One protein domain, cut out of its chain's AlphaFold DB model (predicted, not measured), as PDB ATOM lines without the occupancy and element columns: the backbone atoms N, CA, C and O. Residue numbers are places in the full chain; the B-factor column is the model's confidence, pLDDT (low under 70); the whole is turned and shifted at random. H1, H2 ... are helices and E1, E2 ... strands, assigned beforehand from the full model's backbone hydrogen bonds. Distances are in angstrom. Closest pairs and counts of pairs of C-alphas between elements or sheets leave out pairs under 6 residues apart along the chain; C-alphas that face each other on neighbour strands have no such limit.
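What this domain is: This is residues 33 to 125 of the 237 residues of an uncharacterized protein of Anaerobutyricum hallii (UniProt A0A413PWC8). A short parallel strand pair, E1 and E2, forms the middle, with H4 on one side and H1, H2 and H3 loosely grouped on the other. The printed part has 93 residues, with named elements in the order E1 H1 E2 H2 H3 H4, mostly helix. It is compact, with radius of gyration of the C-alphas 12.9 A and spans of 35 by 27 by 18 A.

Where its parts are: Find C-alpha 38 at (-34.002, -46.967, -45.201), where E1, residues 38 to 41, begins. Next come H1, residues 46 to 58, 18.4 A; E2, 64 to 67; H2, 71 to 83, 18.5 A; and H3, 88 to 91. H4, residues 107 to 124, runs 25.6 A to C-alpha 124 at (-32.074, -37.185, -34.755).

How they stand to each other: Between E1 and E2, N 39 and O 64 are within hydrogen-bond range at 2.9 A. E1, H1, E2 make a strand-helix-strand unit, parallel strands joined through a helix, its crossover right-handed. H1 and H2 are close but not clearly touching, closest at C-alphas 50 and 77, 6.7 A. H4 is apart from H1, H2 and H3; its closest C-alpha pair with E2 is Glu 121 and Tyr 64, 7.5 A. Every O i to N i+4 pair is within range in H1 and H4, 7 of 9 in H2; H3 is too short for one.

The domain as a whole: The printed part has no cut. The H3 to H4 link, 15 residues, is long. Residues 45 to 47 have pLDDT under 70.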
ATOM      1  N   ILE A  33     -35.068 -56.968 -45.174       94.50
ATOM      2  CA  ILE A  33     -35.187 -55.622 -44.600       94.50
ATOM      3  C   ILE A  33     -35.081 -55.707 -43.072       94.50
ATOM      4  O   ILE A  33     -35.790 -56.494 -42.448       94.50
ATOM      5  N   ASN A  34     -34.221 -54.882 -42.483       90.88
ATOM      6  CA  ASN A  34     -33.967 -54.807 -41.045       90.88
ATOM      7  C   ASN A  34     -33.905 -53.350 -40.557       90.88
ATOM      8  O   ASN A  34     -33.902 -52.403 -41.346       90.88
ATOM      9  N   LYS A  35     -33.789 -53.161 -39.240       89.00
ATOM     10  CA  LYS A  35     -33.747 -51.838 -38.585       89.00
ATOM     11  C   LYS A  35     -32.669 -50.849 -39.068       89.00
ATOM     12  O   LYS A  35     -32.757 -49.675 -38.724       89.00
ATOM     13  N   ASN A  36     -31.649 -51.285 -39.807       86.19
ATOM     14  CA  ASN A  36     -30.617 -50.395 -40.359       86.19
ATOM     15  C   ASN A  36     -30.946 -49.908 -41.777       86.19
ATOM     16  O   ASN A  36     -30.254 -49.034 -42.301       86.19
ATOM     17  N   ASP A  37     -31.985 -50.461 -42.403       91.38
ATOM     18  CA  ASP A  37     -32.380 -50.098 -43.755       91.38
ATOM     19  C   ASP A  37     -33.243 -48.837 -43.776       91.38
ATOM     20  O   ASP A  37     -33.967 -48.515 -42.831       91.38
ATOM     21  N   TYR A  38     -33.176 -48.129 -44.900       94.75
ATOM     22  CA  TYR A  38     -34.002 -46.967 -45.201       94.75
ATOM     23  C   TYR A  38     -34.825 -47.298 -46.440       94.75
ATOM     24  O   TYR A  38     -34.275 -47.536 -47.517       94.75
ATOM     25  N   VAL A  39     -36.147 -47.333 -46.292       95.81
ATOM     26  CA  VAL A  39     -37.064 -47.741 -47.358       95.81
ATOM     27  C   VAL A  39     -37.898 -46.551 -47.815       95.81
ATOM     28  O   VAL A  39     -38.614 -45.939 -47.027       95.81
ATOM     29  N   ALA A  40     -37.831 -46.255 -49.113       95.44
ATOM     30  CA  ALA A  40     -38.686 -45.279 -49.777       95.44
ATOM     31  C   ALA A  40     -39.611 -45.992 -50.775       95.44
ATOM     32  O   ALA A  40     -39.155 -46.565 -51.767       95.44
ATOM     33  N   ILE A  41     -40.918 -45.948 -50.521       93.62
ATOM     34  CA  ILE A  41     -41.955 -46.483 -51.407       93.62
ATOM     35  C   ILE A  41     -42.361 -45.373 -52.378       93.62
ATOM     36  O   ILE A  41     -43.075 -44.434 -52.017       93.62
ATOM     37  N   VAL A  42     -41.864 -45.473 -53.613       90.56
ATOM     38  CA  VAL A  42     -42.071 -44.483 -54.684       90.56
ATOM     39  C   VAL A  42     -42.595 -45.180 -55.945       90.56
ATOM     40  O   VAL A  42     -41.976 -45.126 -57.009       90.56
ATOM     41  N   THR A  43     -43.701 -45.921 -55.822       83.62
ATOM     42  CA  THR A  43     -44.256 -46.688 -56.947       83.62
ATOM     43  C   THR A  43     -45.305 -45.879 -57.723       83.62
ATOM     44  O   THR A  43     -45.615 -44.727 -57.403       83.62
ATOM     45  N   ARG A  44     -45.838 -46.458 -58.808       73.94
ATOM     46  CA  ARG A  44     -46.960 -45.875 -59.560       73.94
ATOM     47  C   ARG A  44     -48.234 -46.653 -59.239       73.94
ATOM     48  O   ARG A  44     -48.412 -47.738 -59.778       73.94
ATOM     49  N   GLY A  45     -49.146 -46.060 -58.470       65.88
ATOM     50  CA  GLY A  45     -50.512 -46.573 -58.293       65.88
ATOM     51  C   GLY A  45     -50.868 -46.928 -56.848       65.88
ATOM     52  O   GLY A  45     -50.017 -47.300 -56.054       65.88
ATOM     53  N   HIS A  46     -52.151 -46.780 -56.499       61.44
ATOM     54  CA  HIS A  46     -52.635 -46.915 -55.118       61.44
ATOM     55  C   HIS A  46     -52.538 -48.331 -54.549       61.44
ATOM     56  O   HIS A  46     -52.288 -48.453 -53.356       61.44
ATOM     57  N   SER A  47     -52.721 -49.366 -55.368       67.75
ATOM     58  CA  SER A  47     -52.653 -50.758 -54.916       67.75
ATOM     59  C   SER A  47     -51.219 -51.174 -54.585       67.75
ATOM     60  O   SER A  47     -50.955 -51.610 -53.472       67.75
ATOM     61  N   CYS A  48     -50.277 -50.927 -55.498       76.00
ATOM     62  CA  CYS A  48     -48.883 -51.348 -55.340       76.00
ATOM     63  C   CYS A  48     -48.186 -50.698 -54.134       76.00
ATOM     64  O   CYS A  48     -47.457 -51.377 -53.411       76.00
ATOM     65  N   ASP A  49     -48.424 -49.399 -53.897       80.94
ATOM     66  CA  ASP A  49     -47.890 -48.694 -52.722       80.94
ATOM     67  C   ASP A  49     -48.410 -49.327 -51.416       80.94
ATOM     68  O   ASP A  49     -47.640 -49.555 -50.482       80.94
ATOM     69  N   GLY A  50     -49.709 -49.645 -51.377       85.44
ATOM     70  CA  GLY A  50     -50.367 -50.238 -50.216       85.44
ATOM     71  C   GLY A  50     -49.889 -51.652 -49.913       85.44
ATOM     72  O   GLY A  50     -49.622 -51.956 -48.753       85.44
ATOM     73  N   ASP A  51     -49.705 -52.486 -50.937       87.81
ATOM     74  CA  ASP A  51     -49.224 -53.862 -50.777       87.81
ATOM     75  C   ASP A  51     -47.796 -53.892 -50.212       87.81
ATOM     76  O   ASP A  51     -47.510 -54.620 -49.257       87.81
ATOM     77  N   CYS A  52     -46.906 -53.043 -50.744       91.62
ATOM     78  CA  CYS A  52     -45.540 -52.909 -50.234       91.62
ATOM     79  C   CYS A  52     -45.530 -52.433 -48.779       91.62
ATOM     80  O   CYS A  52     -44.814 -52.979 -47.938       91.62
ATOM     81  N   LEU A  53     -46.330 -51.407 -48.486       93.00
ATOM     82  CA  LEU A  53     -46.404 -50.822 -47.158       93.00
ATOM     83  C   LEU A  53     -46.974 -51.816 -46.139       93.00
ATOM     84  O   LEU A  53     -46.410 -51.969 -45.059       93.00
ATOM     85  N   TYR A  54     -48.049 -52.525 -46.485       92.81
ATOM     86  CA  TYR A  54     -48.648 -53.545 -45.628       92.81
ATOM     87  C   TYR A  54     -47.672 -54.687 -45.335       92.81
ATOM     88  O   TYR A  54     -47.526 -55.094 -44.179       92.81
ATOM     89  N   TYR A  55     -46.951 -55.165 -46.356       93.88
ATOM     90  CA  TYR A  55     -45.911 -56.174 -46.175       93.88
ATOM     91  C   TYR A  55     -44.862 -55.706 -45.157       93.88
ATOM     92  O   TYR A  55     -44.585 -56.409 -44.192       93.88
ATOM     93  N   ILE A  56     -44.324 -54.492 -45.304       95.12
ATOM     94  CA  ILE A  56     -43.293 -53.985 -44.387       95.12
ATOM     95  C   ILE A  56     -43.852 -53.798 -42.967       95.12
ATOM     96  O   ILE A  56     -43.217 -54.198 -41.993       95.12
ATOM     97  N   LEU A  57     -45.067 -53.257 -42.823       95.25
ATOM     98  CA  LEU A  57     -45.707 -53.047 -41.517       95.25
ATOM     99  C   LEU A  57     -45.987 -54.363 -40.767       95.25
ATOM    100  O   LEU A  57     -46.006 -54.387 -39.534       95.25
ATOM    101  N   THR A  58     -46.173 -55.471 -41.479       93.38
ATOM    102  CA  THR A  58     -46.401 -56.796 -40.877       93.38
ATOM    103  C   THR A  58     -45.111 -57.554 -40.542       93.38
ATOM    104  O   THR A  58     -45.177 -58.573 -39.863       93.38
ATOM    105  N   HIS A  59     -43.939 -57.018 -40.903       93.62
ATOM    106  CA  HIS A  59     -42.619 -57.611 -40.647       93.62
ATOM    107  C   HIS A  59     -41.753 -56.713 -39.736       93.62
ATOM    108  O   HIS A  59     -42.269 -55.814 -39.056       93.62
ATOM    109  N   GLU A  60     -40.447 -56.997 -39.648       91.00
ATOM    110  CA  GLU A  60     -39.478 -56.116 -38.986       91.00
ATOM    111  C   GLU A  60     -39.465 -54.747 -39.681       91.00
ATOM    112  O   GLU A  60     -39.385 -54.659 -40.907       91.00
ATOM    113  N   LEU A  61     -39.583 -53.675 -38.893       92.75
ATOM    114  CA  LEU A  61     -39.596 -52.325 -39.442       92.75
ATOM    115  C   LEU A  61     -38.177 -51.847 -39.767       92.75
ATOM    116  O   LEU A  61     -37.274 -52.018 -38.942       92.75
ATOM    117  N   PRO A  62     -37.988 -51.180 -40.918       94.81
ATOM    118  CA  PRO A  62     -36.733 -50.517 -41.226       94.81
ATOM    119  C   PRO A  62     -36.482 -49.329 -40.292       94.81
ATOM    120  O   PRO A  62     -37.391 -48.793 -39.651       94.81
ATOM    121  N   GLY A  63     -35.235 -48.862 -40.265       91.12
ATOM    122  CA  GLY A  63     -34.842 -47.652 -39.541       91.12
ATOM    123  C   GLY A  63     -35.552 -46.402 -40.056       91.12
ATOM    124  O   GLY A  63     -35.739 -45.447 -39.303       91.12
ATOM    125  N   TYR A  64     -36.011 -46.432 -41.303       95.00
ATOM    126  CA  TYR A  64     -36.844 -45.402 -41.902       95.00
ATOM    127  C   TYR A  64     -37.805 -46.014 -42.925       95.00
ATOM    128  O   TYR A  64     -37.395 -46.828 -43.756       95.00
ATOM    129  N   LEU A  65     -39.068 -45.583 -42.896       96.00
ATOM    130  CA  LEU A  65     -40.091 -45.978 -43.860       96.00
ATOM    131  C   LEU A  65     -40.838 -44.745 -44.362       96.00
ATOM    132  O   LEU A  65     -41.653 -44.166 -43.648       96.00
ATOM    133  N   GLY A  66     -40.582 -44.368 -45.608       95.56
ATOM    134  CA  GLY A  66     -41.244 -43.255 -46.273       95.56
ATOM    135  C   GLY A  66     -42.105 -43.717 -47.437       95.56
ATOM    136  O   GLY A  66     -41.725 -44.627 -48.175       95.56
ATOM    137  N   MET A  67     -43.254 -43.077 -47.639       93.56
ATOM    138  CA  MET A  67     -44.135 -43.363 -48.772       93.56
ATOM    139  C   MET A  67     -44.564 -42.088 -49.497       93.56
ATOM    140  O   MET A  67     -44.987 -41.101 -48.887       93.56
ATOM    141  N   ILE A  68     -44.497 -42.125 -50.829       89.56
ATOM    142  CA  ILE A  68     -45.021 -41.050 -51.668       89.56
ATOM    143  C   ILE A  68     -46.557 -41.029 -51.643       89.56
ATOM    144  O   ILE A  68     -47.228 -42.057 -51.685       89.56
ATOM    145  N   GLY A  69     -47.139 -39.831 -51.618       83.75
ATOM    146  CA  GLY A  69     -48.588 -39.647 -51.681       83.75
ATOM    147  C   GLY A  69     -49.088 -38.589 -50.707       83.75
ATOM    148  O   GLY A  69     -48.468 -38.314 -49.685       83.75
ATOM    149  N   SER A  70     -50.220 -37.963 -51.030       82.56
ATOM    150  CA  SER A  70     -50.815 -36.945 -50.163       82.56
ATOM    151  C   SER A  70     -51.320 -37.552 -48.852       82.56
ATOM    152  O   SER A  70     -51.815 -38.679 -48.842       82.56
ATOM    153  N   LYS A  71     -51.306 -36.765 -47.766       85.06
ATOM    154  CA  LYS A  71     -51.849 -37.177 -46.454       85.06
ATOM    155  C   LYS A  71     -53.231 -37.812 -46.584       85.06
ATOM    156  O   LYS A  71     -53.469 -38.907 -46.094       85.06
ATOM    157  N   ARG A  72     -54.116 -37.162 -47.348       84.62
ATOM    158  CA  ARG A  72     -55.480 -37.639 -47.609       84.62
ATOM    159  C   ARG A  72     -55.508 -39.045 -48.220       84.62
ATOM    160  O   ARG A  72     -56.335 -39.857 -47.815       84.62
ATOM    161  N   ARG A  73     -54.638 -39.322 -49.196       80.75
ATOM    162  CA  ARG A  73     -54.558 -40.624 -49.876       80.75
ATOM    163  C   ARG A  73     -54.078 -41.718 -48.927       80.75
ATOM    164  O   ARG A  73     -54.594 -42.832 -48.955       80.75
ATOM    165  N   VAL A  74     -53.095 -41.404 -48.093       83.94
ATOM    166  CA  VAL A  74     -52.492 -42.375 -47.177       83.94
ATOM    167  C   VAL A  74     -53.388 -42.648 -45.968       83.94
ATOM    168  O   VAL A  74     -53.503 -43.797 -45.552       83.94
ATOM    169  N   SER A  75     -54.127 -41.649 -45.473       86.44
ATOM    170  CA  SER A  75     -55.079 -41.818 -44.363       86.44
ATOM    171  C   SER A  75     -56.101 -42.934 -44.602       86.44
ATOM    172  O   SER A  75     -56.447 -43.650 -43.664       86.44
ATOM    173  N   ALA A  76     -56.580 -43.099 -45.841       86.75
ATOM    174  CA  ALA A  76     -57.521 -44.165 -46.188       86.75
ATOM    175  C   ALA A  76     -56.880 -45.560 -46.078       86.75
ATOM    176  O   ALA A  76     -57.490 -46.472 -45.526       86.75
ATOM    177  N   GLN A  77     -55.632 -45.701 -46.533       88.56
ATOM    178  CA  GLN A  77     -54.877 -46.953 -46.421       88.56
ATOM    179  C   GLN A  77     -54.566 -47.284 -44.960       88.56
ATOM    180  O   GLN A  77     -54.785 -48.407 -44.525       88.56
ATOM    181  N   PHE A  78     -54.155 -46.294 -44.165       91.94
ATOM    182  CA  PHE A  78     -53.920 -46.492 -42.732       91.94
ATOM    183  C   PHE A  78     -55.176 -46.943 -41.991       91.94
ATOM    184  O   PHE A  78     -55.087 -47.783 -41.102       91.94
ATOM    185  N   LYS A  79     -56.357 -46.425 -42.353       91.94
ATOM    186  CA  LYS A  79     -57.619 -46.916 -41.786       91.94
ATOM    187  C   LYS A  79     -57.822 -48.404 -42.089       91.94
ATOM    188  O   LYS A  79     -58.087 -49.164 -41.165       91.94
ATOM    189  N   MET A  80     -57.629 -48.812 -43.341       91.31
ATOM    190  CA  MET A  80     -57.733 -50.216 -43.746       91.31
ATOM    191  C   MET A  80     -56.721 -51.099 -43.002       91.31
ATOM    192  O   MET A  80     -57.077 -52.155 -42.494       91.31
ATOM    193  N   PHE A  81     -55.474 -50.652 -42.851       94.06
ATOM    194  CA  PHE A  81     -54.448 -51.413 -42.132       94.06
ATOM    195  C   PHE A  81     -54.762 -51.588 -40.645       94.06
ATOM    196  O   PHE A  81     -54.524 -52.667 -40.107       94.06
ATOM    197  N   ARG A  82     -55.355 -50.580 -39.992       94.12
ATOM    198  CA  ARG A  82     -55.856 -50.713 -38.613       94.12
ATOM    199  C   ARG A  82     -56.948 -51.771 -38.510       94.12
ATOM    200  O   ARG A  82     -56.908 -52.597 -37.607       94.12
ATOM    201  N   GLU A  83     -57.901 -51.763 -39.442       95.00
ATOM    202  CA  GLU A  83     -58.975 -52.766 -39.504       95.00
ATOM    203  C   GLU A  83     -58.417 -54.181 -39.743       95.00
ATOM    204  O   GLU A  83     -58.952 -55.153 -39.220       95.00
ATOM    205  N   MET A  84     -57.291 -54.290 -40.454       94.31
ATOM    206  CA  MET A  84     -56.538 -55.534 -40.657       94.31
ATOM    207  C   MET A  84     -55.596 -55.898 -39.492       94.31
ATOM    208  O   MET A  84     -54.857 -56.876 -39.595       94.31
ATOM    209  N   GLY A  85     -55.596 -55.135 -38.393       95.19
ATOM    210  CA  GLY A  85     -54.838 -55.441 -37.176       95.19
ATOM    211  C   GLY A  85     -53.388 -54.944 -37.145       95.19
ATOM    212  O   GLY A  85     -52.625 -55.368 -36.278       95.19
ATOM    213  N   VAL A  86     -52.980 -54.053 -38.054       96.19
ATOM    214  CA  VAL A  86     -51.644 -53.440 -37.993       96.19
ATOM    215  C   VAL A  86     -51.563 -52.490 -36.786       96.19
ATOM    216  O   VAL A  86     -52.407 -51.596 -36.675       96.19
ATOM    217  N   PRO A  87     -50.557 -52.627 -35.897       95.25
ATOM    218  CA  PRO A  87     -50.420 -51.765 -34.723       95.25
ATOM    219  C   PRO A  87     -50.231 -50.286 -35.079       95.25
ATOM    220  O   PRO A  87     -49.436 -49.951 -35.962       95.25
ATOM    221  N   GLU A  88     -50.886 -49.394 -34.329       94.38
ATOM    222  CA  GLU A  88     -50.781 -47.940 -34.543       94.38
ATOM    223  C   GLU A  88     -49.338 -47.442 -34.405       94.38
ATOM    224  O   GLU A  88     -48.907 -46.585 -35.168       94.38
ATOM    225  N   GLU A  89     -48.562 -48.030 -33.495       94.31
ATOM    226  CA  GLU A  89     -47.149 -47.702 -33.280       94.31
ATOM    227  C   GLU A  89     -46.289 -47.921 -34.528       94.31
ATOM    228  O   GLU A  89     -45.320 -47.196 -34.750       94.31
ATOM    229  N   LYS A  90     -46.638 -48.907 -35.364       94.81
ATOM    230  CA  LYS A  90     -45.945 -49.147 -36.633       94.81
ATOM    231  C   LYS A  90     -46.401 -48.169 -37.711       94.81
ATOM    232  O   LYS A  90     -45.575 -47.646 -38.451       94.81
ATOM    233  N   ILE A  91     -47.703 -47.888 -37.778       94.75
ATOM    234  CA  ILE A  91     -48.273 -46.914 -38.723       94.75
ATOM    235  C   ILE A  91     -47.714 -45.509 -38.454       94.75
ATOM    236  O   ILE A  91     -47.378 -44.790 -39.393       94.75
ATOM    237  N   ALA A  92     -47.563 -45.135 -37.183       92.94
ATOM    238  CA  ALA A  92     -47.036 -43.840 -36.759       92.94
ATOM    239  C   ALA A  92     -45.575 -43.598 -37.181       92.94
ATOM    240  O   ALA A  92     -45.153 -42.447 -37.247       92.94
ATOM    241  N   GLN A  93     -44.818 -44.655 -37.498       92.62
ATOM    242  CA  GLN A  93     -43.434 -44.560 -37.984       92.62
ATOM    243  C   GLN A  93     -43.334 -44.298 -39.496       92.62
ATOM    244  O   GLN A  93     -42.233 -44.128 -40.018       92.62
ATOM    245  N   VAL A  94     -44.457 -44.280 -40.221       94.69
ATOM    246  CA  VAL A  94     -44.468 -44.066 -41.672       94.69
ATOM    247  C   VAL A  94     -44.428 -42.572 -41.993       94.69
ATOM    248  O   VAL A  94     -45.392 -41.840 -41.745       94.69
ATOM    249  N   HIS A  95     -43.362 -42.132 -42.657       94.75
ATOM    250  CA  HIS A  95     -43.240 -40.778 -43.191       94.75
ATOM    251  C   HIS A  95     -44.133 -40.618 -44.423       94.75
ATOM    252  O   HIS A  95     -43.873 -41.193 -45.485       94.75
ATOM    253  N   ASN A  96     -45.218 -39.849 -44.284       91.81
ATOM    254  CA  ASN A  96     -46.068 -39.471 -45.409       91.81
ATOM    255  C   ASN A  96     -46.603 -38.020 -45.294       91.81
ATOM    256  O   ASN A  96     -47.100 -37.615 -44.235       91.81
ATOM    257  N   PRO A  97     -46.589 -37.243 -46.390       92.12
ATOM    258  CA  PRO A  97     -45.834 -37.499 -47.614       92.12
ATOM    259  C   PRO A  97     -44.342 -37.611 -47.292       92.12
ATOM    260  O   PRO A  97     -43.870 -36.933 -46.387       92.12
ATOM    261  N   ILE A  98     -43.636 -38.493 -47.995       94.88
ATOM    262  CA  ILE A  98     -42.190 -38.647 -47.837       94.88
ATOM    263  C   ILE A  98     -41.453 -37.334 -48.154       94.88
ATOM    264  O   ILE A  98     -41.793 -36.656 -49.129       94.88
ATOM    265  N   GLY A  99     -40.422 -37.019 -47.373       95.38
ATOM    266  CA  GLY A  99     -39.551 -35.866 -47.570       95.38
ATOM    267  C   GLY A  99     -39.961 -34.613 -46.793       95.38
ATOM    268  O   GLY A  99     -41.117 -34.406 -46.419       95.38
ATOM    269  N   LEU A 100     -38.986 -33.724 -46.573       95.62
ATOM    270  CA  LEU A 100     -39.216 -32.450 -45.890       95.62
ATOM    271  C   LEU A 100     -40.107 -31.509 -46.722       95.62
ATOM    272  O   LEU A 100     -39.961 -31.452 -47.949       95.62
ATOM    273  N   PRO A 101     -40.977 -30.699 -46.090       94.50
ATOM    274  CA  PRO A 101     -41.943 -29.845 -46.782       94.50
ATOM    275  C   PRO A 101     -41.292 -28.583 -47.378       94.50
ATOM    276  O   PRO A 101     -41.589 -27.460 -46.979       94.50
ATOM    277  N   ILE A 102     -40.409 -28.762 -48.363       95.12
ATOM    278  CA  ILE A 102     -39.696 -27.678 -49.062       95.12
ATOM    279  C   ILE A 102     -40.480 -27.112 -50.257       95.12
ATOM    280  O   ILE A 102     -39.952 -26.301 -51.008       95.12
ATOM    281  N   ASN A 103     -41.731 -27.552 -50.448       92.69
ATOM    282  CA  ASN A 103     -42.585 -27.214 -51.594       92.69
ATOM    283  C   ASN A 103     -41.970 -27.563 -52.963       92.69
ATOM    284  O   ASN A 103     -42.216 -26.870 -53.947       92.69
ATOM    285  N   GLY A 104     -41.185 -28.643 -53.024       90.31
ATOM    286  CA  GLY A 104     -40.627 -29.155 -54.273       90.31
ATOM    287  C   GLY A 104     -41.716 -29.638 -55.234       90.31
ATOM    288  O   GLY A 104     -42.660 -30.318 -54.828       90.31
ATOM    289  N   VAL A 105     -41.574 -29.293 -56.509       91.12
ATOM    290  CA  VAL A 105     -42.505 -29.623 -57.597       91.12
ATOM    291  C   VAL A 105     -41.860 -30.590 -58.585       91.12
ATOM    292  O   VAL A 105     -42.524 -31.489 -59.103       91.12
ATOM    293  N   THR A 106     -40.565 -30.426 -58.855       95.12
ATOM    294  CA  THR A 106     -39.850 -31.253 -59.834       95.12
ATOM    295  C   THR A 106     -39.317 -32.549 -59.205       95.12
ATOM    296  O   THR A 106     -39.041 -32.586 -58.004       95.12
ATOM    297  N   PRO A 107     -39.120 -33.640 -59.976       93.19
ATOM    298  CA  PRO A 107     -38.535 -34.869 -59.435       93.19
ATOM    299  C   PRO A 107     -37.174 -34.677 -58.735       93.19
ATOM    300  O   PRO A 107     -36.991 -35.274 -57.674       93.19
ATOM    301  N   PRO A 108     -36.238 -33.838 -59.236       95.56
ATOM    302  CA  PRO A 108     -35.005 -33.525 -58.507       95.56
ATOM    303  C   PRO A 108     -35.238 -32.817 -57.166       95.56
ATOM    304  O   PRO A 108     -34.601 -33.168 -56.178       95.56
ATOM    305  N   GLU A 109     -36.171 -31.862 -57.095       96.38
ATOM    306  CA  GLU A 109     -36.516 -31.189 -55.832       96.38
ATOM    307  C   GLU A 109     -37.122 -32.166 -54.820       96.38
ATOM    308  O   GLU A 109     -36.756 -32.153 -53.647       96.38
ATOM    309  N   ILE A 110     -38.008 -33.056 -55.274       94.25
ATOM    310  CA  ILE A 110     -38.582 -34.117 -54.436       94.25
ATOM    311  C   ILE A 110     -37.478 -35.072 -53.958       94.25
ATOM    312  O   ILE A 110     -37.462 -35.452 -52.791       94.25
ATOM    313  N   ALA A 111     -36.517 -35.425 -54.814       94.88
ATOM    314  CA  ALA A 111     -35.381 -36.251 -54.411       94.88
ATOM    315  C   ALA A 111     -34.537 -35.570 -53.319       94.88
ATOM    316  O   ALA A 111     -34.200 -36.217 -52.328       94.88
ATOM    317  N   ILE A 112     -34.254 -34.268 -53.444       96.88
ATOM    318  CA  ILE A 112     -33.554 -33.489 -52.407       96.88
ATOM    319  C   ILE A 112     -34.370 -33.455 -51.109       96.88
ATOM    320  O   ILE A 112     -33.808 -33.659 -50.036       96.88
ATOM    321  N   SER A 113     -35.685 -33.247 -51.195       97.19
ATOM    322  CA  SER A 113     -36.605 -33.269 -50.050       97.19
ATOM    323  C   SER A 113     -36.551 -34.597 -49.285       97.19
ATOM    324  O   SER A 113     -36.439 -34.593 -48.056       97.19
ATOM    325  N   ILE A 114     -36.579 -35.726 -50.005       96.06
ATOM    326  CA  ILE A 114     -36.472 -37.070 -49.424       96.06
ATOM    327  C   ILE A 114     -35.098 -37.253 -48.785       96.06
ATOM    328  O   ILE A 114     -35.022 -37.599 -47.612       96.06
ATOM    329  N   LEU A 115     -34.012 -36.974 -49.515       95.50
ATOM    330  CA  LEU A 115     -32.646 -37.121 -49.003       95.50
ATOM    331  C   LEU A 115     -32.403 -36.272 -47.750       95.50
ATOM    332  O   LEU A 115     -31.767 -36.744 -46.809       95.50
ATOM    333  N   ALA A 116     -32.940 -35.052 -47.707       95.50
ATOM    334  CA  ALA A 116     -32.860 -34.190 -46.536       95.50
ATOM    335  C   ALA A 116     -33.595 -34.791 -45.327       95.50
ATOM    336  O   ALA A 116     -33.079 -34.719 -44.213       95.50
ATOM    337  N   GLU A 117     -34.752 -35.430 -45.534       95.44
ATOM    338  CA  GLU A 117     -35.458 -36.156 -44.471       95.44
ATOM    339  C   GLU A 117     -34.669 -37.386 -44.000       95.44
ATOM    340  O   GLU A 117     -34.533 -37.582 -42.795       95.44
ATOM    341  N   LEU A 118     -34.067 -38.166 -44.912       92.69
ATOM    342  CA  LEU A 118     -33.237 -39.320 -44.528       92.69
ATOM    343  C   LEU A 118     -32.045 -38.890 -43.666       92.69
ATOM    344  O   LEU A 118     -31.721 -39.548 -42.677       92.69
ATOM    345  N   ILE A 119     -31.389 -37.785 -44.044       88.81
ATOM    346  CA  ILE A 119     -30.286 -37.204 -43.271       88.81
ATOM    347  C   ILE A 119     -30.798 -36.744 -41.907       88.81
ATOM    348  O   ILE A 119     -30.164 -37.060 -40.905       88.81
ATOM    349  N   LEU A 120     -31.928 -36.031 -41.848       89.62
ATOM    350  CA  LEU A 120     -32.510 -35.577 -40.586       89.62
ATOM    351  C   LEU A 120     -32.781 -36.759 -39.651       89.62
ATOM    352  O   LEU A 120     -32.280 -36.756 -38.534       89.62
ATOM    353  N   GLU A 121     -33.476 -37.790 -40.129       88.06
ATOM    354  CA  GLU A 121     -33.789 -38.997 -39.357       88.06
ATOM    355  C   GLU A 121     -32.529 -39.723 -38.887       88.06
ATOM    356  O   GLU A 121     -32.387 -40.039 -37.705       88.06
ATOM    357  N   LYS A 122     -31.543 -39.898 -39.778       83.06
ATOM    358  CA  LYS A 122     -30.231 -40.444 -39.404       83.06
ATOM    359  C   LYS A 122     -29.574 -39.642 -38.274       83.06
ATOM    360  O   LYS A 122     -28.865 -40.238 -37.473       83.06
ATOM    361  N   ARG A 123     -29.791 -38.322 -38.216       78.06
ATOM    362  CA  ARG A 123     -29.150 -37.396 -37.264       78.06
ATOM    363  C   ARG A 123     -29.927 -37.149 -35.969       78.06
ATOM    364  O   ARG A 123     -29.364 -36.611 -35.020       78.06
ATOM    365  N   THR A 124     -31.213 -37.484 -35.915       79.44
ATOM    366  CA  THR A 124     -32.074 -37.185 -34.755       79.44
ATOM    367  C   THR A 124     -32.567 -38.429 -34.034       79.44
ATOM    368  O   THR A 124     -32.881 -38.352 -32.842       79.44
ATOM    369  N   LYS A 125     -32.622 -39.582 -34.713       72.75
ATOM    370  CA  LYS A 125     -33.135 -40.822 -34.133       72.75
ATOM    371  C   LYS A 125     -32.195 -41.340 -33.041       72.75
ATOM    372  O   LYS A 125     -31.121 -41.868 -33.319       72.75
TER     373      LYS A 125